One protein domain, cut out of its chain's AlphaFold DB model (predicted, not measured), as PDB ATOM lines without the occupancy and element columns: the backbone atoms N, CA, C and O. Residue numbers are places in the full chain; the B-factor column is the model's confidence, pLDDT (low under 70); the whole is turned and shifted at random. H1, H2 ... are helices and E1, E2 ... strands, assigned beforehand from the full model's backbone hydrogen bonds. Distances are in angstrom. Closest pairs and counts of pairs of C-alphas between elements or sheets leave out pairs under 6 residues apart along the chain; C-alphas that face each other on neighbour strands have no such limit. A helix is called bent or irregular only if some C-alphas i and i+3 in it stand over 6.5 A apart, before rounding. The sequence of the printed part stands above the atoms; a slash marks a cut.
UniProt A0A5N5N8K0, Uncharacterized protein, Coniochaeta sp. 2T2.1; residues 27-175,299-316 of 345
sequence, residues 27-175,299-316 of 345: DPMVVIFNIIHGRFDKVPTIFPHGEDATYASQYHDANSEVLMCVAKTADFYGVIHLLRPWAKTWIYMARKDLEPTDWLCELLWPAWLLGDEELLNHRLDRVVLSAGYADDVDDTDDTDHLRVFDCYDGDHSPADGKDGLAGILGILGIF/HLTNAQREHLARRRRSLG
ATOM      1  N   ASP A  27      35.614 -51.385  54.702       77.50
ATOM      2  CA  ASP A  27      37.025 -51.625  54.381       77.50
ATOM      3  C   ASP A  27      38.046 -50.743  55.136       77.50
ATOM      4  O   ASP A  27      38.977 -51.298  55.740       77.50
ATOM      5  N   PRO A  28      37.914 -49.401  55.214       86.38
ATOM      6  CA  PRO A  28      38.884 -48.574  55.941       86.38
ATOM      7  C   PRO A  28      38.863 -48.836  57.454       86.38
ATOM      8  O   PRO A  28      39.906 -48.808  58.118       86.38
ATOM      9  N   MET A  29      37.688 -49.145  58.009       87.75
ATOM     10  CA  MET A  29      37.541 -49.474  59.426       87.75
ATOM     11  C   MET A  29      38.185 -50.812  59.778       87.75
ATOM     12  O   MET A  29      38.801 -50.927  60.838       87.75
ATOM     13  N   VAL A  30      38.125 -51.804  58.885       89.69
ATOM     14  CA  VAL A  30      38.832 -53.079  59.069       89.69
ATOM     15  C   VAL A  30      40.338 -52.854  59.197       89.69
ATOM     16  O   VAL A  30      40.959 -53.424  60.098       89.69
ATOM     17  N   VAL A  31      40.929 -51.987  58.368       91.44
ATOM     18  CA  VAL A  31      42.359 -51.645  58.465       91.44
ATOM     19  C   VAL A  31      42.675 -51.016  59.824       91.44
ATOM     20  O   VAL A  31      43.591 -51.468  60.513       91.44
ATOM     21  N   ILE A  32      41.890 -50.027  60.256       93.50
ATOM     22  CA  ILE A  32      42.090 -49.348  61.546       93.50
ATOM     23  C   ILE A  32      41.937 -50.323  62.720       93.50
ATOM     24  O   ILE A  32      42.764 -50.320  63.633       93.50
ATOM     25  N   PHE A  33      40.936 -51.204  62.698       93.44
ATOM     26  CA  PHE A  33      40.755 -52.209  63.743       93.44
ATOM     27  C   PHE A  33      41.864 -53.255  63.755       93.44
ATOM     28  O   PHE A  33      42.304 -53.644  64.837       93.44
ATOM     29  N   ASN A  34      42.371 -53.682  62.598       94.81
ATOM     30  CA  ASN A  34      43.537 -54.561  62.551       94.81
ATOM     31  C   ASN A  34      44.753 -53.894  63.211       94.81
ATOM     32  O   ASN A  34      45.448 -54.553  63.984       94.81
ATOM     33  N   ILE A  35      44.957 -52.586  63.010       95.31
ATOM     34  CA  ILE A  35      46.011 -51.824  63.699       95.31
ATOM     35  C   ILE A  35      45.760 -51.777  65.216       95.31
ATOM     36  O   ILE A  35      46.649 -52.128  65.990       95.31
ATOM     37  N   ILE A  36      44.556 -51.390  65.653       95.50
ATOM     38  CA  ILE A  36      44.202 -51.264  67.081       95.50
ATOM     39  C   ILE A  36      44.341 -52.605  67.816       95.50
ATOM     40  O   ILE A  36      44.815 -52.647  68.950       95.50
ATOM     41  N   HIS A  37      43.955 -53.708  67.173       96.31
ATOM     42  CA  HIS A  37      44.025 -55.050  67.747       96.31
ATOM     43  C   HIS A  37      45.383 -55.741  67.560       96.31
ATOM     44  O   HIS A  37      45.507 -56.915  67.909       96.31
ATOM     45  N   GLY A  38      46.393 -55.059  67.011       95.62
ATOM     46  CA  GLY A  38      47.732 -55.625  66.819       95.62
ATOM     47  C   GLY A  38      47.820 -56.720  65.748       95.62
ATOM     48  O   GLY A  38      48.803 -57.453  65.704       95.62
ATOM     49  N   ARG A  39      46.814 -56.840  64.873       96.00
ATOM     50  CA  ARG A  39      46.783 -57.784  63.742       96.00
ATOM     51  C   ARG A  39      47.516 -57.193  62.538       96.00
ATOM     52  O   ARG A  39      46.930 -56.951  61.484       96.00
ATOM     53  N   PHE A  40      48.793 -56.871  62.732       94.12
ATOM     54  CA  PHE A  40      49.599 -56.156  61.740       94.12
ATOM     55  C   PHE A  40      49.828 -56.959  60.454       94.12
ATOM     56  O   PHE A  40      50.040 -56.364  59.404       94.12
ATOM     57  N   ASP A  41      49.720 -58.286  60.525       92.06
ATOM     58  CA  ASP A  41      49.713 -59.208  59.385       92.06
ATOM     59  C   ASP A  41      48.563 -58.938  58.401       92.06
ATOM     60  O   ASP A  41      48.671 -59.263  57.223       92.06
ATOM     61  N   LYS A  42      47.483 -58.302  58.869       89.25
ATOM     62  CA  LYS A  42      46.305 -57.947  58.065       89.25
ATOM     63  C   LYS A  42      46.276 -56.483  57.629       89.25
ATOM     64  O   LYS A  42      45.278 -56.039  57.066       89.25
ATOM     65  N   VAL A  43      47.319 -55.711  57.934       90.44
ATOM     66  CA  VAL A  43      47.414 -54.306  57.527       90.44
ATOM     67  C   VAL A  43      48.155 -54.242  56.193       90.44
ATOM     68  O   VAL A  43      49.308 -54.681  56.136       90.44
ATOM     69  N   PRO A  44      47.546 -53.693  55.125       86.62
ATOM     70  CA  PRO A  44      48.200 -53.595  53.827       86.62
ATOM     71  C   PRO A  44      49.515 -52.819  53.931       86.62
ATOM     72  O   PRO A  44      49.548 -51.646  54.302       86.62
ATOM     73  N   THR A  45      50.628 -53.472  53.610       83.50
ATOM     74  CA  THR A  45      51.929 -52.795  53.476       83.50
ATOM     75  C   THR A  45      52.062 -52.137  52.109       83.50
ATOM     76  O   THR A  45      52.674 -51.078  51.980       83.50
ATOM     77  N   ILE A  46      51.441 -52.763  51.114       77.69
ATOM     78  CA  ILE A  46      51.302 -52.323  49.738       77.69
ATOM     79  C   ILE A  46      49.826 -52.516  49.411       77.69
ATOM     80  O   ILE A  46      49.265 -53.569  49.726       77.69
ATOM     81  N   PHE A  47      49.187 -51.501  48.844       69.81
ATOM     82  CA  PHE A  47      47.822 -51.659  48.370       69.81
ATOM     83  C   PHE A  47      47.852 -52.444  47.035       69.81
ATOM     84  O   PHE A  47      48.772 -52.243  46.233       69.81
ATOM     85  N   PRO A  48      46.950 -53.414  46.822       59.16
ATOM     86  CA  PRO A  48      46.982 -54.298  45.655       59.16
ATOM     87  C   PRO A  48      46.708 -53.556  44.332       59.16
ATOM     88  O   PRO A  48      45.622 -53.037  44.113       59.16
ATOM     89  N   HIS A  49      47.678 -53.553  43.411       53.41
ATOM     90  CA  HIS A  49      47.495 -53.016  42.056       53.41
ATOM     91  C   HIS A  49      46.783 -54.015  41.139       53.41
ATOM     92  O   HIS A  49      47.366 -55.049  40.822       53.41
ATOM     93  N   GLY A  50      45.607 -53.650  40.618       50.72
ATOM     94  CA  GLY A  50      44.966 -54.360  39.504       50.72
ATOM     95  C   GLY A  50      44.624 -55.836  39.777       50.72
ATOM     96  O   GLY A  50      44.823 -56.321  40.882       50.72
ATOM     97  N   GLU A  51      44.056 -56.489  38.755       45.91
ATOM     98  CA  GLU A  51      43.461 -57.844  38.585       45.91
ATOM     99  C   GLU A  51      43.525 -58.920  39.704       45.91
ATOM    100  O   GLU A  51      42.598 -59.721  39.796       45.91
ATOM    101  N   ASP A  52      44.523 -58.935  40.590       46.25
ATOM    102  CA  ASP A  52      44.609 -59.824  41.762       46.25
ATOM    103  C   ASP A  52      43.677 -59.416  42.921       46.25
ATOM    104  O   ASP A  52      43.499 -60.159  43.894       46.25
ATOM    105  N   ALA A  53      43.040 -58.246  42.838       48.34
ATOM    106  CA  ALA A  53      41.987 -57.849  43.760       48.34
ATOM    107  C   ALA A  53      40.679 -58.589  43.425       48.34
ATOM    108  O   ALA A  53      39.762 -58.030  42.828       48.34
ATOM    109  N   THR A  54      40.554 -59.846  43.865       45.00
ATOM    110  CA  THR A  54      39.360 -60.703  43.683       45.00
ATOM    111  C   THR A  54      38.043 -60.127  44.242       45.00
ATOM    112  O   THR A  54      36.999 -60.750  44.084       45.00
ATOM    113  N   TYR A  55      38.069 -58.941  44.864       45.12
ATOM    114  CA  TYR A  55      36.898 -58.190  45.333       45.12
ATOM    115  C   TYR A  55      36.810 -56.735  44.819       45.12
ATOM    116  O   TYR A  55      35.802 -56.088  45.080       45.12
ATOM    117  N   ALA A  56      37.792 -56.221  44.060       41.91
ATOM    118  CA  ALA A  56      37.823 -54.821  43.594       41.91
ATOM    119  C   ALA A  56      37.766 -54.673  42.060       41.91
ATOM    120  O   ALA A  56      38.233 -53.682  41.504       41.91
ATOM    121  N   SER A  57      37.172 -55.637  41.348       40.25
ATOM    122  CA  SER A  57      37.142 -55.678  39.874       40.25
ATOM    123  C   SER A  57      36.257 -54.609  39.197       40.25
ATOM    124  O   SER A  57      35.934 -54.754  38.021       40.25
ATOM    125  N   GLN A  58      35.827 -53.569  39.916       46.00
ATOM    126  CA  GLN A  58      35.085 -52.423  39.365       46.00
ATOM    127  C   GLN A  58      35.779 -51.071  39.582       46.00
ATOM    128  O   GLN A  58      35.343 -50.092  38.986       46.00
ATOM    129  N   TYR A  59      36.870 -51.010  40.355       46.53
ATOM    130  CA  TYR A  59      37.562 -49.760  40.678       46.53
ATOM    131  C   TYR A  59      39.001 -49.818  40.157       46.53
ATOM    132  O   TYR A  59      39.837 -50.576  40.647       46.53
ATOM    133  N   HIS A  60      39.281 -49.047  39.104       48.59
ATOM    134  CA  HIS A  60      40.533 -49.128  38.342       48.59
ATOM    135  C   HIS A  60      41.782 -48.564  39.065       48.59
ATOM    136  O   HIS A  60      42.883 -48.720  38.537       48.59
ATOM    137  N   ASP A  61      41.657 -47.991  40.270       56.16
ATOM    138  CA  ASP A  61      42.784 -47.555  41.120       56.16
ATOM    139  C   ASP A  61      42.450 -47.692  42.625       56.16
ATOM    140  O   ASP A  61      42.528 -46.750  43.411       56.16
ATOM    141  N   ALA A  62      42.082 -48.910  43.045       61.97
ATOM    142  CA  ALA A  62      41.702 -49.250  44.426       61.97
ATOM    143  C   ALA A  62      42.736 -48.846  45.508       61.97
ATOM    144  O   ALA A  62      42.434 -48.829  46.699       61.97
ATOM    145  N   ASN A  63      43.972 -48.517  45.127       72.19
ATOM    146  CA  ASN A  63      45.048 -48.199  46.060       72.19
ATOM    147  C   ASN A  63      44.950 -46.789  46.635       72.19
ATOM    148  O   ASN A  63      45.080 -46.595  47.849       72.19
ATOM    149  N   SER A  64      44.757 -45.811  45.754       78.31
ATOM    150  CA  SER A  64      44.647 -44.403  46.124       78.31
ATOM    151  C   SER A  64      43.352 -44.154  46.901       78.31
ATOM    152  O   SER A  64      43.385 -43.478  47.934       78.31
ATOM    153  N   GLU A  65      42.263 -44.811  46.498       79.12
ATOM    154  CA  GLU A  65      40.969 -44.781  47.173       79.12
ATOM    155  C   GLU A  65      41.049 -45.376  48.584       79.12
ATOM    156  O   GLU A  65      40.700 -44.713  49.562       79.12
ATOM    157  N   VAL A  66      41.595 -46.590  48.742       81.88
ATOM    158  CA  VAL A  66      41.728 -47.208  50.071       81.88
ATOM    159  C   VAL A  66      42.627 -46.361  50.975       81.88
ATOM    160  O   VAL A  66      42.302 -46.167  52.148       81.88
ATOM    161  N   LEU A  67      43.731 -45.806  50.460       88.69
ATOM    162  CA  LEU A  67      44.583 -44.905  51.240       88.69
ATOM    163  C   LEU A  67      43.833 -43.629  51.651       88.69
ATOM    164  O   LEU A  67      43.960 -43.196  52.801       88.69
ATOM    165  N   MET A  68      43.051 -43.037  50.743       89.62
ATOM    166  CA  MET A  68      42.174 -41.903  51.035       89.62
ATOM    167  C   MET A  68      41.206 -42.241  52.164       89.62
ATOM    168  O   MET A  68      41.167 -41.515  53.161       89.62
ATOM    169  N   CYS A  69      40.459 -43.335  52.032       87.56
ATOM    170  CA  CYS A  69      39.459 -43.753  53.001       87.56
ATOM    171  C   CYS A  69      40.110 -44.042  54.356       87.56
ATOM    172  O   CYS A  69      39.728 -43.437  55.352       87.56
ATOM    173  N   VAL A  70      41.183 -44.837  54.410       91.88
ATOM    174  CA  VAL A  70      41.911 -45.117  55.662       91.88
ATOM    175  C   VAL A  70      42.424 -43.832  56.318       91.88
ATOM    176  O   VAL A  70      42.277 -43.667  57.530       91.88
ATOM    177  N   ALA A  71      43.006 -42.901  55.552       93.44
ATOM    178  CA  ALA A  71      43.512 -41.642  56.093       93.44
ATOM    179  C   ALA A  71      42.383 -40.748  56.633       93.44
ATOM    180  O   ALA A  71      42.503 -40.236  57.750       93.44
ATOM    181  N   LYS A  72      41.285 -40.587  55.879       91.56
ATOM    182  CA  LYS A  72      40.106 -39.805  56.290       91.56
ATOM    183  C   LYS A  72      39.448 -40.410  57.525       91.56
ATOM    184  O   LYS A  72      39.215 -39.691  58.492       91.56
ATOM    185  N   THR A  73      39.219 -41.720  57.534       91.38
ATOM    186  CA  THR A  73      38.622 -42.438  58.664       91.38
ATOM    187  C   THR A  73      39.511 -42.331  59.902       91.38
ATOM    188  O   THR A  73      39.025 -42.027  60.991       91.38
ATOM    189  N   ALA A  74      40.831 -42.478  59.760       93.88
ATOM    190  CA  ALA A  74      41.746 -42.324  60.885       93.88
ATOM    191  C   ALA A  74      41.795 -40.883  61.422       93.88
ATOM    192  O   ALA A  74      41.936 -40.696  62.632       93.88
ATOM    193  N   ASP A  75      41.678 -39.866  60.563       93.81
ATOM    194  CA  ASP A  75      41.584 -38.467  60.996       93.81
ATOM    195  C   ASP A  75      40.255 -38.165  61.693       93.81
ATOM    196  O   ASP A  75      40.266 -37.606  62.788       93.81
ATOM    197  N   PHE A  76      39.136 -38.615  61.117       89.69
ATOM    198  CA  PHE A  76      37.790 -38.472  61.680       89.69
ATOM    199  C   PHE A  76      37.710 -39.038  63.102       89.69
ATOM    200  O   PHE A  76      37.211 -38.398  64.028       89.69
ATOM    201  N   TYR A  77      38.302 -40.213  63.303       89.75
ATOM    202  CA  TYR A  77      38.391 -40.871  64.600       89.75
ATOM    203  C   TYR A  77      39.576 -40.360  65.463       89.75
ATOM    204  O   TYR A  77      39.765 -40.784  66.602       89.75
ATOM    205  N   GLY A  78      40.401 -39.422  64.998       92.00
ATOM    206  CA  GLY A  78      41.535 -38.897  65.776       92.00
ATOM    207  C   GLY A  78      42.618 -39.944  66.088       92.00
ATOM    208  O   GLY A  78      43.433 -39.769  66.996       92.00
ATOM    209  N   VAL A  79      42.651 -41.036  65.324       95.38
ATOM    210  CA  VAL A  79      43.609 -42.145  65.441       95.38
ATOM    211  C   VAL A  79      44.662 -42.127  64.334       95.38
ATOM    212  O   VAL A  79      45.414 -43.082  64.177       95.38
ATOM    213  N   ILE A  80      44.789 -41.020  63.597       95.56
ATOM    214  CA  ILE A  80      45.761 -40.869  62.501       95.56
ATOM    215  C   ILE A  80      47.206 -41.191  62.912       95.56
ATOM    216  O   ILE A  80      47.981 -41.717  62.122       95.56
ATOM    217  N   HIS A  81      47.570 -40.947  64.173       95.62
ATOM    218  CA  HIS A  81      48.890 -41.267  64.715       95.62
ATOM    219  C   HIS A  81      49.199 -42.776  64.711       95.62
ATOM    220  O   HIS A  81      50.372 -43.149  64.664       95.62
ATOM    221  N   LEU A  82      48.176 -43.640  64.708       96.25
ATOM    222  CA  LEU A  82      48.337 -45.089  64.585       96.25
ATOM    223  C   LEU A  82      48.881 -45.497  63.212       96.25
ATOM    224  O   LEU A  82      49.508 -46.543  63.102       96.25
ATOM    225  N   LEU A  83      48.720 -44.659  62.181       95.81
ATOM    226  CA  LEU A  83      49.223 -44.936  60.831       95.81
ATOM    227  C   LEU A  83      50.745 -44.765  60.709       95.81
ATOM    228  O   LEU A  83      51.326 -45.128  59.689       95.81
ATOM    229  N   ARG A  84      51.417 -44.232  61.739       95.62
ATOM    230  CA  ARG A  84      52.859 -43.933  61.749       95.62
ATOM    231  C   ARG A  84      53.761 -45.055  61.197       95.62
ATOM    232  O   ARG A  84      54.646 -44.716  60.410       95.62
ATOM    233  N   PRO A  85      53.586 -46.345  61.554       95.31
ATOM    234  CA  PRO A  85      54.442 -47.417  61.037       95.31
ATOM    235  C   PRO A  85      54.363 -47.597  59.513       95.31
ATOM    236  O   PRO A  85      55.354 -47.988  58.901       95.31
ATOM    237  N   TRP A  86      53.220 -47.272  58.900       94.75
ATOM    238  CA  TRP A  86      52.961 -47.485  57.471       94.75
ATOM    239  C   TRP A  86      53.001 -46.199  56.643       94.75
ATOM    240  O   TRP A  86      53.294 -46.257  55.451       94.75
ATOM    241  N   ALA A  87      52.790 -45.033  57.263       93.38
ATOM    242  CA  ALA A  87      52.652 -43.748  56.578       93.38
ATOM    243  C   ALA A  87      53.807 -43.450  55.611       93.38
ATOM    244  O   ALA A  87      53.573 -43.004  54.493       93.38
ATOM    245  N   LYS A  88      55.058 -43.739  56.002       92.44
ATOM    246  CA  LYS A  88      56.223 -43.533  55.125       92.44
ATOM    247  C   LYS A  88      56.131 -44.377  53.851       92.44
ATOM    248  O   LYS A  88      56.404 -43.866  52.770       92.44
ATOM    249  N   THR A  89      55.779 -45.652  53.995       91.12
ATOM    250  CA  THR A  89      55.670 -46.598  52.880       91.12
ATOM    251  C   THR A  89      54.498 -46.229  51.983       91.12
ATOM    252  O   THR A  89      54.683 -46.121  50.778       91.12
ATOM    253  N   TRP A  90      53.329 -45.941  52.554       92.00
ATOM    254  CA  TRP A  90      52.145 -45.552  51.784       92.00
ATOM    255  C   TRP A  90      52.349 -44.248  51.006       92.00
ATOM    256  O   TRP A  90      52.050 -44.201  49.819       92.00
ATOM    257  N   ILE A  91      52.946 -43.219  51.622       89.94
ATOM    258  CA  ILE A  91      53.314 -41.978  50.921       89.94
ATOM    259  C   ILE A  91      54.319 -42.260  49.801       89.94
ATOM    260  O   ILE A  91      54.218 -41.686  48.720       89.94
ATOM    261  N   TYR A  92      55.318 -43.107  50.058       89.31
ATOM    262  CA  TYR A  92      56.305 -43.466  49.046       89.31
ATOM    263  C   TYR A  92      55.653 -44.153  47.840       89.31
ATOM    264  O   TYR A  92      55.969 -43.783  46.712       89.31
ATOM    265  N   MET A  93      54.718 -45.080  48.063       84.69
ATOM    266  CA  MET A  93      53.975 -45.725  46.976       84.69
ATOM    267  C   MET A  93      53.091 -44.721  46.230       84.69
ATOM    268  O   MET A  93      53.223 -44.599  45.020       84.69
ATOM    269  N   ALA A  94      52.346 -43.869  46.942       85.38
ATOM    270  CA  ALA A  94      51.545 -42.801  46.331       85.38
ATOM    271  C   ALA A  94      52.367 -41.812  45.476       85.38
ATOM    272  O   ALA A  94      51.846 -41.183  44.553       85.38
ATOM    273  N   ARG A  95      53.664 -41.651  45.782       85.81
ATOM    274  CA  ARG A  95      54.627 -40.875  44.980       85.81
ATOM    275  C   ARG A  95      55.247 -41.671  43.828       85.81
ATOM    276  O   ARG A  95      55.783 -41.073  42.901       85.81
ATOM    277  N   LYS A  96      55.273 -42.996  43.908       81.69
ATOM    278  CA  LYS A  96      55.741 -43.850  42.816       81.69
ATOM    279  C   LYS A  96      54.651 -43.986  41.754       81.69
ATOM    280  O   LYS A  96      54.950 -43.891  40.570       81.69
ATOM    281  N   ASP A  97      53.398 -44.031  42.193       70.00
ATOM    282  CA  ASP A  97      52.192 -44.029  41.359       70.00
ATOM    283  C   ASP A  97      51.819 -42.611  40.878       70.00
ATOM    284  O   ASP A  97      50.657 -42.259  40.677       70.00
ATOM    285  N   LEU A  98      52.828 -41.750  40.691       63.62
ATOM    286  CA  LEU A  98      52.681 -40.484  39.963       63.62
ATOM    287  C   LEU A  98      52.632 -40.694  38.441       63.62
ATOM    288  O   LEU A  98      52.542 -39.715  37.697       63.62
ATOM    289  N   GLU A  99      52.691 -41.951  37.988       62.22
ATOM    290  CA  GLU A  99      52.306 -42.370  36.640       62.22
ATOM    291  C   GLU A  99      50.939 -41.756  36.249       62.22
ATOM    292  O   GLU A  99      50.154 -41.343  37.110       62.22
ATOM    293  N   PRO A 100      50.647 -41.612  34.945       55.09
ATOM    294  CA  PRO A 100      49.634 -40.694  34.436       55.09
ATOM    295  C   PRO A 100      48.192 -41.188  34.633       55.09
ATOM    296  O   PRO A 100      47.328 -40.853  33.826       55.09
ATOM    297  N   THR A 101      47.891 -41.949  35.688       54.47
ATOM    298  CA  THR A 101      46.501 -42.174  36.091       54.47
ATOM    299  C   THR A 101      45.917 -40.823  36.492       54.47
ATOM    300  O   THR A 101      46.527 -40.035  37.222       54.47
ATOM    301  N   ASP A 102      44.797 -40.455  35.877       56.38
ATOM    302  CA  ASP A 102      44.248 -39.095  35.890       56.38
ATOM    303  C   ASP A 102      43.475 -38.733  37.177       56.38
ATOM    304  O   ASP A 102      42.785 -37.719  37.220       56.38
ATOM    305  N   TRP A 103      43.645 -39.523  38.240       64.25
ATOM    306  CA  TRP A 103      42.888 -39.437  39.486       64.25
ATOM    307  C   TRP A 103      43.535 -38.392  40.410       64.25
ATOM    308  O   TRP A 103      44.687 -38.524  40.856       64.25
ATOM    309  N   LEU A 104      42.836 -37.273  40.626       67.44
ATOM    310  CA  LEU A 104      43.406 -36.078  41.265       67.44
ATOM    311  C   LEU A 104      43.022 -35.943  42.737       67.44
ATOM    312  O   LEU A 104      43.852 -35.514  43.539       67.44
ATOM    313  N   CYS A 105      41.791 -36.298  43.097       70.25
ATOM    314  CA  CYS A 105      41.232 -36.035  44.420       70.25
ATOM    315  C   CYS A 105      41.720 -37.012  45.497       70.25
ATOM    316  O   CYS A 105      41.998 -36.596  46.626       70.25
ATOM    317  N   GLU A 106      41.908 -38.279  45.134       81.81
ATOM    318  CA  GLU A 106      42.194 -39.346  46.092       81.81
ATOM    319  C   GLU A 106      43.523 -39.186  46.800       81.81
ATOM    320  O   GLU A 106      43.636 -39.529  47.965       81.81
ATOM    321  N   LEU A 107      44.527 -38.610  46.138       88.88
ATOM    322  CA  LEU A 107      45.847 -38.425  46.736       88.88
ATOM    323  C   LEU A 107      46.042 -37.044  47.369       88.88
ATOM    324  O   LEU A 107      46.969 -36.877  48.164       88.88
ATOM    325  N   LEU A 108      45.155 -36.074  47.110       91.81
ATOM    326  CA  LEU A 108      45.168 -34.787  47.818       91.81
ATOM    327  C   LEU A 108      44.835 -34.969  49.303       91.81
ATOM    328  O   LEU A 108      45.505 -34.384  50.157       91.81
ATOM    329  N   TRP A 109      43.844 -35.808  49.615       92.69
ATOM    330  CA  TRP A 109      43.418 -36.090  50.987       92.69
ATOM    331  C   TRP A 109      44.531 -36.734  51.837       92.69
ATOM    332  O   TRP A 109      44.920 -36.132  52.840       92.69
ATOM    333  N   PRO A 110      45.123 -37.885  51.460       92.62
ATOM    334  CA  PRO A 110      46.285 -38.458  52.129       92.62
ATOM    335  C   PRO A 110      47.468 -37.502  52.200       92.62
ATOM    336  O   PRO A 110      48.100 -37.416  53.250       92.62
ATOM    337  N   ALA A 111      47.779 -36.758  51.133       94.94
ATOM    338  CA  ALA A 111      48.891 -35.811  51.165       94.94
ATOM    339  C   ALA A 111      48.681 -34.725  52.230       94.94
ATOM    340  O   ALA A 111      49.598 -34.407  52.989       94.94
ATOM    341  N   TRP A 112      47.457 -34.204  52.333       96.56
ATOM    342  CA  TRP A 112      47.072 -33.240  53.356       96.56
ATOM    343  C   TRP A 112      47.098 -33.843  54.766       96.56
ATOM    344  O   TRP A 112      47.781 -33.331  55.656       96.56
ATOM    345  N   LEU A 113      46.402 -34.965  54.967       96.19
ATOM    346  CA  LEU A 113      46.218 -35.596  56.274       96.19
ATOM    347  C   LEU A 113      47.519 -36.186  56.833       96.19
ATOM    348  O   LEU A 113      47.782 -36.074  58.032       96.19
ATOM    349  N   LEU A 114      48.360 -36.764  55.973       95.81
ATOM    350  CA  LEU A 114      49.640 -37.362  56.358       95.81
ATOM    351  C   LEU A 114      50.813 -36.362  56.328       95.81
ATOM    352  O   LEU A 114      51.935 -36.705  56.709       95.81
ATOM    353  N   GLY A 115      50.573 -35.111  55.923       95.62
ATOM    354  CA  GLY A 115      51.582 -34.052  55.955       95.62
ATOM    355  C   GLY A 115      52.677 -34.197  54.895       95.62
ATOM    356  O   GLY A 115      53.851 -33.922  55.169       95.62
ATOM    357  N   ASP A 116      52.331 -34.648  53.690       95.06
ATOM    358  CA  ASP A 116      53.261 -34.744  52.568       95.06
ATOM    359  C   ASP A 116      53.100 -33.577  51.585       95.06
ATOM    360  O   ASP A 116      52.353 -33.636  50.613       95.06
ATOM    361  N   GLU A 117      53.832 -32.490  51.844       94.50
ATOM    362  CA  GLU A 117      53.780 -31.261  51.039       94.50
ATOM    363  C   GLU A 117      54.181 -31.476  49.571       94.50
ATOM    364  O   GLU A 117      53.668 -30.807  48.677       94.50
ATOM    365  N   GLU A 118      55.102 -32.396  49.298       91.69
ATOM    366  CA  GLU A 118      55.568 -32.663  47.937       91.69
ATOM    367  C   GLU A 118      54.495 -33.369  47.106       91.69
ATOM    368  O   GLU A 118      54.171 -32.895  46.017       91.69
ATOM    369  N   LEU A 119      53.908 -34.446  47.643       91.88
ATOM    370  CA  LEU A 119      52.784 -35.134  47.013       91.88
ATOM    371  C   LEU A 119      51.600 -34.177  46.826       91.88
ATOM    372  O   LEU A 119      51.004 -34.153  45.749       91.88
ATOM    373  N   LEU A 120      51.312 -33.342  47.835       94.00
ATOM    374  CA  LEU A 120      50.235 -32.358  47.767       94.00
ATOM    375  C   LEU A 120      50.460 -31.381  46.615       94.00
ATOM    376  O   LEU A 120      49.599 -31.240  45.754       94.00
ATOM    377  N   ASN A 121      51.625 -30.731  46.566       92.75
ATOM    378  CA  ASN A 121      51.923 -29.775  45.504       92.75
ATOM    379  C   ASN A 121      51.903 -30.427  44.119       92.75
ATOM    380  O   ASN A 121      51.387 -29.832  43.181       92.75
ATOM    381  N   HIS A 122      52.435 -31.642  43.987       89.75
ATOM    382  CA  HIS A 122      52.419 -32.349  42.713       89.75
ATOM    383  C   HIS A 122      50.985 -32.604  42.222       89.75
ATOM    384  O   HIS A 122      50.677 -32.386  41.050       89.75
ATOM    385  N   ARG A 123      50.078 -33.022  43.114       90.12
ATOM    386  CA  ARG A 123      48.665 -33.238  42.763       90.12
ATOM    387  C   ARG A 123      47.935 -31.917  42.498       90.12
ATOM    388  O   ARG A 123      47.149 -31.848  41.559       90.12
ATOM    389  N   LEU A 124      48.257 -30.852  43.234       92.38
ATOM    390  CA  LEU A 124      47.748 -29.502  42.969       92.38
ATOM    391  C   LEU A 124      48.181 -28.957  41.604       92.38
ATOM    392  O   LEU A 124      47.367 -28.359  40.901       92.38
ATOM    393  N   ASP A 125      49.425 -29.200  41.190       91.38
ATOM    394  CA  ASP A 125      49.896 -28.835  39.853       91.38
ATOM    395  C   ASP A 125      49.042 -29.530  38.785       91.38
ATOM    396  O   ASP A 125      48.587 -28.894  37.836       91.38
ATOM    397  N   ARG A 126      48.728 -30.817  38.970       89.06
ATOM    398  CA  ARG A 126      47.847 -31.536  38.044       89.06
ATOM    399  C   ARG A 126      46.414 -30.993  38.029       89.06
ATOM    400  O   ARG A 126      45.861 -30.885  36.941       89.06
ATOM    401  N   VAL A 127      45.858 -30.591  39.178       90.62
ATOM    402  CA  VAL A 127      44.547 -29.909  39.261       90.62
ATOM    403  C   VAL A 127      44.534 -28.621  38.438       90.62
ATOM    404  O   VAL A 127      43.588 -28.365  37.701       90.62
ATOM    405  N   VAL A 128      45.601 -27.819  38.494       92.31
ATOM    406  CA  VAL A 128      45.730 -26.625  37.640       92.31
ATOM    407  C   VAL A 128      45.768 -27.007  36.164       92.31
ATOM    408  O   VAL A 128      45.119 -26.362  35.340       92.31
ATOM    409  N   LEU A 129      46.548 -28.033  35.817       91.06
ATOM    410  CA  LEU A 129      46.724 -28.454  34.429       91.06
ATOM    411  C   LEU A 129      45.456 -29.065  33.829       91.06
ATOM    412  O   LEU A 129      45.280 -28.972  32.614       91.06
ATOM    413  N   SER A 130      44.580 -29.653  34.645       89.25
ATOM    414  CA  SER A 130      43.275 -30.171  34.227       89.25
ATOM    415  C   SER A 130      42.134 -29.165  34.386       89.25
ATOM    416  O   SER A 130      41.031 -29.446  33.940       89.25
ATOM    417  N   ALA A 131      42.349 -27.988  34.974       91.06
ATOM    418  CA  ALA A 131      41.285 -27.002  35.130       91.06
ATOM    419  C   ALA A 131      40.894 -26.376  33.778       91.06
ATOM    420  O   ALA A 131      41.733 -25.802  33.076       91.06
ATOM    421  N   GLY A 132      39.611 -26.430  33.430       90.88
ATOM    422  CA  GLY A 132      39.034 -25.902  32.193       90.88
ATOM    423  C   GLY A 132      37.623 -25.364  32.414       90.88
ATOM    424  O   GLY A 132      37.043 -25.525  33.480       90.88
ATOM    425  N   TYR A 133      37.074 -24.697  31.413       88.19
ATOM    426  CA  TYR A 133      35.657 -24.354  31.351       88.19
ATOM    427  C   TYR A 133      34.982 -25.345  30.411       88.19
ATOM    428  O   TYR A 133      35.583 -25.730  29.404       88.19
ATOM    429  N   ALA A 134      33.775 -25.780  30.762       77.56
ATOM    430  CA  ALA A 134      32.991 -26.610  29.865       77.56
ATOM    431  C   ALA A 134      32.638 -25.849  28.587       77.56
ATOM    432  O   ALA A 134      32.356 -24.652  28.618       77.56
ATOM    433  N   ASP A 135      32.669 -26.588  27.484       70.94
ATOM    434  CA  ASP A 135      32.120 -26.205  26.186       70.94
ATOM    435  C   ASP A 135      30.758 -26.917  26.077       70.94
ATOM    436  O   ASP A 135      30.532 -27.737  25.190       70.94
ATOM    437  N   ASP A 136      29.884 -26.738  27.075       64.88
ATOM    438  CA  ASP A 136      28.583 -27.405  27.042       64.88
ATOM    439  C   ASP A 136      27.753 -26.762  25.925       64.88
ATOM    440  O   ASP A 136      27.472 -25.567  25.931       64.88
ATOM    441  N   VAL A 137      27.408 -27.583  24.933       55.88
ATOM    442  CA  VAL A 137      26.617 -27.226  23.743       55.88
ATOM    443  C   VAL A 137      25.119 -27.111  24.080       55.88
ATOM    444  O   VAL A 137      24.320 -26.764  23.213       55.88
ATOM    445  N   ASP A 138      24.725 -27.399  25.326       60.16
ATOM    446  CA  ASP A 138      23.330 -27.360  25.764       60.16
ATOM    447  C   ASP A 138      23.035 -26.043  26.507       60.16
ATOM    448  O   ASP A 138      23.320 -25.885  27.693       60.16
ATOM    449  N   ASP A 139      22.488 -25.093  25.747       54.69
ATOM    450  CA  ASP A 139      22.221 -23.658  25.985       54.69
ATOM    451  C   ASP A 139      21.359 -23.291  27.224       54.69
ATOM    452  O   ASP A 139      20.733 -22.230  27.259       54.69
ATOM    453  N   THR A 140      21.248 -24.145  28.246       59.31
ATOM    454  CA  THR A 140      20.231 -23.964  29.303       59.31
ATOM    455  C   THR A 140      20.729 -23.455  30.651       59.31
ATOM    456  O   THR A 140      19.884 -23.066  31.458       59.31
ATOM    457  N   ASP A 141      22.039 -23.356  30.897       58.09
ATOM    458  CA  ASP A 141      22.524 -22.680  32.107       58.09
ATOM    459  C   ASP A 141      23.865 -21.969  31.885       58.09
ATOM    460  O   ASP A 141      24.876 -22.579  31.538       58.09
ATOM    461  N   ASP A 142      23.845 -20.655  32.092       54.19
ATOM    462  CA  ASP A 142      24.869 -19.652  31.774       54.19
ATOM    463  C   ASP A 142      26.043 -19.718  32.772       54.19
ATOM    464  O   ASP A 142      26.429 -18.745  33.427       54.19
ATOM    465  N   THR A 143      26.574 -20.920  32.978       55.88
ATOM    466  CA  THR A 143      27.521 -21.189  34.049       55.88
ATOM    467  C   THR A 143      28.941 -21.265  33.516       55.88
ATOM    468  O   THR A 143      29.489 -22.317  33.194       55.88
ATOM    469  N   ASP A 144      29.586 -20.097  33.511       70.31
ATOM    470  CA  ASP A 144      31.033 -19.888  33.347       70.31
ATOM    471  C   ASP A 144      31.808 -20.449  34.575       70.31
ATOM    472  O   ASP A 144      32.684 -19.809  35.167       70.31
ATOM    473  N   HIS A 145      31.439 -21.651  35.027       77.31
ATOM    474  CA  HIS A 145      32.021 -22.331  36.171       77.31
ATOM    475  C   HIS A 145      33.264 -23.096  35.741       77.31
ATOM    476  O   HIS A 145      33.282 -23.855  34.769       77.31
ATOM    477  N   LEU A 146      34.338 -22.885  36.496       80.44
ATOM    478  CA  LEU A 146      35.569 -23.622  36.303       80.44
ATOM    479  C   LEU A 146      35.337 -25.078  36.713       80.44
ATOM    480  O   LEU A 146      35.010 -25.363  37.864       80.44
ATOM    481  N   ARG A 147      35.547 -25.997  35.777       80.62
ATOM    482  CA  ARG A 147      35.495 -27.437  36.006       80.62
ATOM    483  C   ARG A 147      36.914 -27.972  36.130       80.62
ATOM    484  O   ARG A 147      37.828 -27.564  35.409       80.62
ATOM    485  N   VAL A 148      37.105 -28.899  37.053       78.25
ATOM    486  CA  VAL A 148      38.335 -29.683  37.120       78.25
ATOM    487  C   VAL A 148      37.967 -31.063  36.622       78.25
ATOM    488  O   VAL A 148      37.077 -31.696  37.180       78.25
ATOM    489  N   PHE A 149      38.607 -31.506  35.543       67.38
ATOM    490  CA  PHE A 149      38.376 -32.858  35.049       67.38
ATOM    491  C   PHE A 149      38.830 -33.861  36.114       67.38
ATOM    492  O   PHE A 149      40.028 -33.930  36.412       67.38
ATOM    493  N   ASP A 150      37.874 -34.612  36.659       62.00
ATOM    494  CA  ASP A 150      38.123 -35.826  37.425       62.00
ATOM    495  C   ASP A 150      37.805 -37.002  36.502       62.00
ATOM    496  O   ASP A 150      36.749 -37.075  35.887       62.00
ATOM    497  N   CYS A 151      38.787 -37.850  36.249       54.31
ATOM    498  CA  CYS A 151      38.840 -38.632  35.014       54.31
ATOM    499  C   CYS A 151      38.044 -39.939  35.007       54.31
ATOM    500  O   CYS A 151      38.277 -40.751  34.113       54.31
ATOM    501  N   TYR A 152      37.166 -40.165  35.986       49.19
ATOM    502  CA  TYR A 152      36.564 -41.484  36.164       49.19
ATOM    503  C   TYR A 152      35.702 -41.900  34.961       49.19
ATOM    504  O   TYR A 152      35.766 -43.059  34.582       49.19
ATOM    505  N   ASP A 153      35.044 -40.963  34.257       47.50
ATOM    506  CA  ASP A 153      34.168 -41.313  33.117       47.50
ATOM    507  C   ASP A 153      34.156 -40.297  31.955       47.50
ATOM    508  O   ASP A 153      33.298 -40.330  31.074       47.50
ATOM    509  N   GLY A 154      35.092 -39.341  31.942       52.41
ATOM    510  CA  GLY A 154      34.922 -38.125  31.130       52.41
ATOM    511  C   GLY A 154      33.824 -37.204  31.674       52.41
ATOM    512  O   GLY A 154      33.504 -36.199  31.041       52.41
ATOM    513  N   ASP A 155      33.289 -37.534  32.849       54.16
ATOM    514  CA  ASP A 155      32.337 -36.720  33.577       54.16
ATOM    515  C   ASP A 155      33.059 -35.587  34.315       54.16
ATOM    516  O   ASP A 155      34.206 -35.712  34.756       54.16
ATOM    517  N   HIS A 156      32.404 -34.438  34.418       54.62
ATOM    518  CA  HIS A 156      32.999 -33.265  35.031       54.62
ATOM    519  C   HIS A 156      32.472 -33.075  36.448       54.62
ATOM    520  O   HIS A 156      31.302 -32.761  36.645       54.62
ATOM    521  N   SER A 157      33.361 -33.142  37.439       56.22
ATOM    522  CA  SER A 157      33.000 -32.695  38.784       56.22
ATOM    523  C   SER A 157      33.032 -31.163  38.858       56.22
ATOM    524  O   SER A 157      34.042 -30.547  38.484       56.22
ATOM    525  N   PRO A 158      31.960 -30.518  39.346       56.78
ATOM    526  CA  PRO A 158      31.999 -29.095  39.630       56.78
ATOM    527  C   PRO A 158      33.042 -28.835  40.720       56.78
ATOM    528  O   PRO A 158      33.178 -29.603  41.678       56.78
ATOM    529  N   ALA A 159      33.821 -27.764  40.563       55.31
ATOM    530  CA  ALA A 159      34.887 -27.465  41.511       55.31
ATOM    531  C   ALA A 159      34.344 -27.156  42.919       55.31
ATOM    532  O   ALA A 159      35.078 -27.334  43.874       55.31
ATOM    533  N   ASP A 160      33.089 -26.740  43.074       53.78
ATOM    534  CA  ASP A 160      32.488 -26.216  44.309       53.78
ATOM    535  C   ASP A 160      31.572 -27.200  45.072       53.78
ATOM    536  O   ASP A 160      30.887 -26.806  46.019       53.78
ATOM    537  N   GLY A 161      31.581 -28.488  44.717       57.56
ATOM    538  CA  GLY A 161      30.887 -29.542  45.467       57.56
ATOM    539  C   GLY A 161      31.302 -29.666  46.951       57.56
ATOM    540  O   GLY A 161      32.357 -29.212  47.390       57.56
ATOM    541  N   LYS A 162      30.465 -30.315  47.770       55.59
ATOM    542  CA  LYS A 162      30.779 -30.545  49.198       55.59
ATOM    543  C   LYS A 162      31.632 -31.791  49.450       55.59
ATOM    544  O   LYS A 162      32.292 -31.864  50.484       55.59
ATOM    545  N   ASP A 163      31.676 -32.706  48.486       64.94
ATOM    546  CA  ASP A 163      32.334 -34.003  48.613       64.94
ATOM    547  C   ASP A 163      33.496 -34.156  47.615       64.94
ATOM    548  O   ASP A 163      33.666 -33.366  46.682       64.94
ATOM    549  N   GLY A 164      34.354 -35.152  47.849       77.12
ATOM    550  CA  GLY A 164      35.459 -35.498  46.948       77.12
ATOM    551  C   GLY A 164      36.517 -34.399  46.790       77.12
ATOM    552  O   GLY A 164      37.107 -33.933  47.776       77.12
ATOM    553  N   LEU A 165      36.793 -34.026  45.535       81.56
ATOM    554  CA  LEU A 165      37.792 -33.024  45.154       81.56
ATOM    555  C   LEU A 165      37.461 -31.642  45.725       81.56
ATOM    556  O   LEU A 165      38.308 -30.985  46.325       81.56
ATOM    557  N   ALA A 166      36.220 -31.208  45.561       82.62
ATOM    558  CA  ALA A 166      35.793 -29.873  45.932       82.62
ATOM    559  C   ALA A 166      35.908 -29.626  47.449       82.62
ATOM    560  O   ALA A 166      36.411 -28.586  47.881       82.62
ATOM    561  N   GLY A 167      35.608 -30.644  48.263       85.94
ATOM    562  CA  GLY A 167      35.823 -30.596  49.710       85.94
ATOM    563  C   GLY A 167      37.280 -30.298  50.094       85.94
ATOM    564  O   GLY A 167      37.540 -29.397  50.898       85.94
ATOM    565  N   ILE A 168      38.256 -30.995  49.495       90.19
ATOM    566  CA  ILE A 168      39.676 -30.762  49.814       90.19
ATOM    567  C   ILE A 168      40.196 -29.442  49.235       90.19
ATOM    568  O   ILE A 168      40.938 -28.734  49.916       90.19
ATOM    569  N   LEU A 169      39.781 -29.054  48.025       90.88
ATOM    570  CA  LEU A 169      40.145 -27.753  47.448       90.88
ATOM    571  C   LEU A 169      39.593 -26.587  48.293       90.88
ATOM    572  O   LEU A 169      40.281 -25.575  48.463       90.88
ATOM    573  N   GLY A 170      38.403 -26.754  48.879       90.19
ATOM    574  CA  GLY A 170      37.793 -25.808  49.812       90.19
ATOM    575  C   GLY A 170      38.564 -25.681  51.122       90.19
ATOM    576  O   GLY A 170      38.876 -24.569  51.541       90.19
ATOM    577  N   ILE A 171      38.972 -26.803  51.724       91.25
ATOM    578  CA  ILE A 171      39.850 -26.812  52.912       91.25
ATOM    579  C   ILE A 171      41.183 -26.111  52.618       91.25
ATOM    580  O   ILE A 171      41.726 -25.393  53.460       91.25
ATOM    581  N   LEU A 172      41.713 -26.303  51.411       92.75
ATOM    582  CA  LEU A 172      42.931 -25.648  50.953       92.75
ATOM    583  C   LEU A 172      42.697 -24.183  50.533       92.75
ATOM    584  O   LEU A 172      43.668 -23.468  50.298       92.75
ATOM    585  N   GLY A 173      41.459 -23.694  50.441       92.44
ATOM    586  CA  GLY A 173      41.170 -22.307  50.060       92.44
ATOM    587  C   GLY A 173      41.808 -21.900  48.725       92.44
ATOM    588  O   GLY A 173      42.325 -20.792  48.595       92.44
ATOM    589  N   ILE A 174      41.851 -22.815  47.750       91.19
ATOM    590  CA  ILE A 174      42.563 -22.601  46.474       91.19
ATOM    591  C   ILE A 174      41.652 -22.297  45.289       91.19
ATOM    592  O   ILE A 174      42.159 -22.034  44.198       91.19
ATOM    593  N   PHE A 175      40.334 -22.264  45.488       88.81
ATOM    594  CA  PHE A 175      39.375 -21.955  44.423       88.81
ATOM    595  C   PHE A 175      39.661 -20.634  43.723       88.81
ATOM    596  O   PHE A 175      39.684 -20.582  42.501       88.81
ATOM    597  N   HIS A 299      50.589 -21.789  45.359       91.94
ATOM    598  CA  HIS A 299      51.343 -21.413  46.545       91.94
ATOM    599  C   HIS A 299      50.535 -21.708  47.807       91.94
ATOM    600  O   HIS A 299      49.558 -21.028  48.114       91.94
ATOM    601  N   LEU A 300      50.992 -22.700  48.572       93.38
ATOM    602  CA  LEU A 300      50.472 -22.957  49.912       93.38
ATOM    603  C   LEU A 300      50.809 -21.796  50.856       93.38
ATOM    604  O   LEU A 300      51.940 -21.292  50.872       93.38
ATOM    605  N   THR A 301      49.838 -21.402  51.675       95.44
ATOM    606  CA  THR A 301      50.025 -20.394  52.723       95.44
ATOM    607  C   THR A 301      50.950 -20.916  53.826       95.44
ATOM    608  O   THR A 301      51.133 -22.123  54.005       95.44
ATOM    609  N   ASN A 302      51.516 -20.011  54.627       95.69
ATOM    610  CA  ASN A 302      52.344 -20.413  55.770       95.69
ATOM    611  C   ASN A 302      51.563 -21.282  56.769       95.69
ATOM    612  O   ASN A 302      52.110 -22.260  57.268       95.69
ATOM    613  N   ALA A 303      50.277 -20.985  56.992       96.31
ATOM    614  CA  ALA A 303      49.414 -21.776  57.867       96.31
ATOM    615  C   ALA A 303      49.221 -23.213  57.349       96.31
ATOM    616  O   ALA A 303      49.267 -24.166  58.126       96.31
ATOM    617  N   GLN A 304      49.067 -23.387  56.035       96.06
ATOM    618  CA  GLN A 304      48.957 -24.708  55.405       96.06
ATOM    619  C   GLN A 304      50.259 -25.497  55.491       96.06
ATOM    620  O   GLN A 304      50.247 -26.664  55.873       96.06
ATOM    621  N   ARG A 305      51.402 -24.863  55.205       96.12
ATOM    622  CA  ARG A 305      52.710 -25.515  55.369       96.12
ATOM    623  C   ARG A 305      52.966 -25.909  56.818       96.12
ATOM    624  O   ARG A 305      53.473 -26.995  57.087       96.12
ATOM    625  N   GLU A 306      52.585 -25.057  57.768       96.19
ATOM    626  CA  GLU A 306      52.691 -25.377  59.187       96.19
ATOM    627  C   GLU A 306      51.772 -26.546  59.572       96.19
ATOM    628  O   GLU A 306      52.206 -27.441  60.302       96.19
ATOM    629  N   HIS A 307      50.541 -26.590  59.049       96.00
ATOM    630  CA  HIS A 307      49.636 -27.728  59.215       96.00
ATOM    631  C   HIS A 307      50.290 -29.030  58.737       96.00
ATOM    632  O   HIS A 307      50.398 -29.977  59.518       96.00
ATOM    633  N   LEU A 308      50.795 -29.055  57.500       96.25
ATOM    634  CA  LEU A 308      51.474 -30.217  56.922       96.25
ATOM    635  C   LEU A 308      52.683 -30.630  57.763       96.25
ATOM    636  O   LEU A 308      52.842 -31.803  58.091       96.25
ATOM    637  N   ALA A 309      53.495 -29.668  58.203       95.50
ATOM    638  CA  ALA A 309      54.639 -29.937  59.066       95.50
ATOM    639  C   ALA A 309      54.220 -30.525  60.426       95.50
ATOM    640  O   ALA A 309      54.893 -31.424  60.936       95.50
ATOM    641  N   ARG A 310      53.114 -30.058  61.024       95.50
ATOM    642  CA  ARG A 310      52.560 -30.625  62.266       95.50
ATOM    643  C   ARG A 310      52.068 -32.058  62.063       95.50
ATOM    644  O   ARG A 310      52.454 -32.916  62.854       95.50
ATOM    645  N   ARG A 311      51.298 -32.329  61.002       95.44
ATOM    646  CA  ARG A 311      50.832 -33.684  60.638       95.44
ATOM    647  C   ARG A 311      51.998 -34.639  60.391       95.44
ATOM    648  O   ARG A 311      52.053 -35.735  60.938       95.44
ATOM    649  N   ARG A 312      53.006 -34.178  59.656       94.44
ATOM    650  CA  ARG A 312      54.217 -34.954  59.388       94.44
ATOM    651  C   ARG A 312      54.961 -35.325  60.676       94.44
ATOM    652  O   ARG A 312      55.374 -36.471  60.849       94.44
ATOM    653  N   ARG A 313      55.101 -34.368  61.604       94.44
ATOM    654  CA  ARG A 313      55.736 -34.589  62.914       94.44
ATOM    655  C   ARG A 313      54.947 -35.550  63.799       94.44
ATOM    656  O   ARG A 313      55.575 -36.376  64.456       94.44
ATOM    657  N   SER A 314      53.614 -35.479  63.821       93.81
ATOM    658  CA  SER A 314      52.801 -36.401  64.632       93.81
ATOM    659  C   SER A 314      52.916 -37.850  64.152       93.81
ATOM    660  O   SER A 314      52.879 -38.773  64.963       93.81
ATOM    661  N   LEU A 315      53.173 -38.052  62.857       94.38
ATOM    662  CA  LEU A 315      53.497 -39.353  62.269       94.38
ATOM    663  C   LEU A 315      54.979 -39.736  62.420       94.38
ATOM    664  O   LEU A 315      55.411 -40.765  61.913       94.38
ATOM    665  N   GLY A 316      55.791 -38.927  63.108       93.31
ATOM    666  CA  GLY A 316      57.225 -39.161  63.285       93.31
ATOM    667  C   GLY A 316      58.012 -39.245  61.976       93.31
ATOM    668  O   GLY A 316      59.096 -39.832  61.949       93.31
TER     669      GLY A 316
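AT A GLANCE: This is residues 27 to 175 and 299 to 316 of the 345 residues of an uncharacterized protein of Coniochaeta sp. 2T2.1 (UniProt A0A5N5N8K0). The short helix H4 is the core of this mostly helical domain, with H2 on one side of it, H5 on the opposite side and H6 packed on it as well. H1 packs on H2 at one end of the long axis, and a small sheet of three short strands lies at the other end, where the loop residues 136 to 142 stick out. The printed part has 167 residues, with seven named helices and three named strands in the order H1 H2 H3 H4 H5 E1 E2 E3 H6 H7; the sheet has the order E1, E2, E3 and is antiparallel. The whole is compact, with a radius of gyration of the C-alphas of 17.0 A, and spans 58 by 43 by 27 A.

HOW THE PARTS SIT: H1, residues 27 to 36, touches H2, residues 62 to 76, at a steep tilt of 58 degrees, and their closest C-alphas, those of Pro 28 and Val 70, are 4.6 A apart. H2 forms a helical hairpin with H3, residues 80 to 96, at a shallow tilt of 27 degrees, opposite ways; their closest C-alphas are those of Ala 74 and Ile 80, 4.6 A apart. H3 is irregular, with C-alphas 82 and 85 7.4 A apart, and has a kink of 70 degrees near residue 87. The hub is H4, residues 105 to 113, which touches five helices. It touches H2 at a steep tilt of 39 degrees, the same way, with C-alphas of Met 68 and Pro 110 closest at 5.5 A. H4 and H5, residues 117 to 130, form a helical hairpin at a shallow tilt of 27 degrees, with C-alphas of Ala 111 and Leu 120 closest at 5.0 A. H6, residues 164 to 171, touches H4 with C-alphas of Cys 105 and Leu 165 closest at 4.6 A. H7, residues 302 to 314, only just touches H4, with 3 pairs of C-alphas within 8 A, through its residues 308 to 311 alone; the closest are Trp 112 and Leu 308, 6.4 A, and the two helices are about perpendicular at 75 degrees. H3 only just touches H4, with 3 pairs of C-alphas within 8 A, the closest being those of Ala 94 and Leu 107, 7.2 A apart. E1, residues 131 to 133, E2, residues 146 to 149, and E3, residues 156 to 158, form a meander, each strand the antiparallel neighbour of the one before. Between E1 and E2, N 132 and O 147 are 2.9 A apart and N 147 and O 132 2.8 A, within hydrogen-bond range. E2 and E3 have no such pair within range, but C-alphas 147 and 158 face each other at 5.3 A. H5 only grazes the sheet with its residues 125 to 130, and H6 with its residues 164 to 166. Every O i to N i+4 pair is within hydrogen-bond range in H1, H2, H5 and H7; in H3 8 of 13 are, in H4 3 of 5 and in H6 3 of 4.

IN THESE COORDINATES: H1 begins at C-alpha 27, (37.025, -51.625, 54.381), and is 14.6 A long from first to last C-alpha. H2 is 20.7 A, H3 22.3 A, H4 12.9 A, H5 19.9 A, H6 11.4 A and H7 18.3 A long. C-alpha 105, where H4 begins, is at (41.232, -36.035, 44.420). E2, the longest strand, measures 9.7 A. H7 ends at C-alpha 314, (52.801, -36.401, 64.632).

THE WHOLE: The two C-alphas farthest apart, those of Gly 38 and Asp 139, are 57.8 A apart. Residues 176 to 298 are not printed, and C-alphas 175 and 299 are 12.2 A apart across the cut. The links from H1 to H2 and from E1 to E2 are long, and residues 136 to 142 stand free. The mean pLDDT of the printed part is 80.3, with values under 70 at residues 47 to 62, 98 to 104, 136 to 143 and 149 to 163.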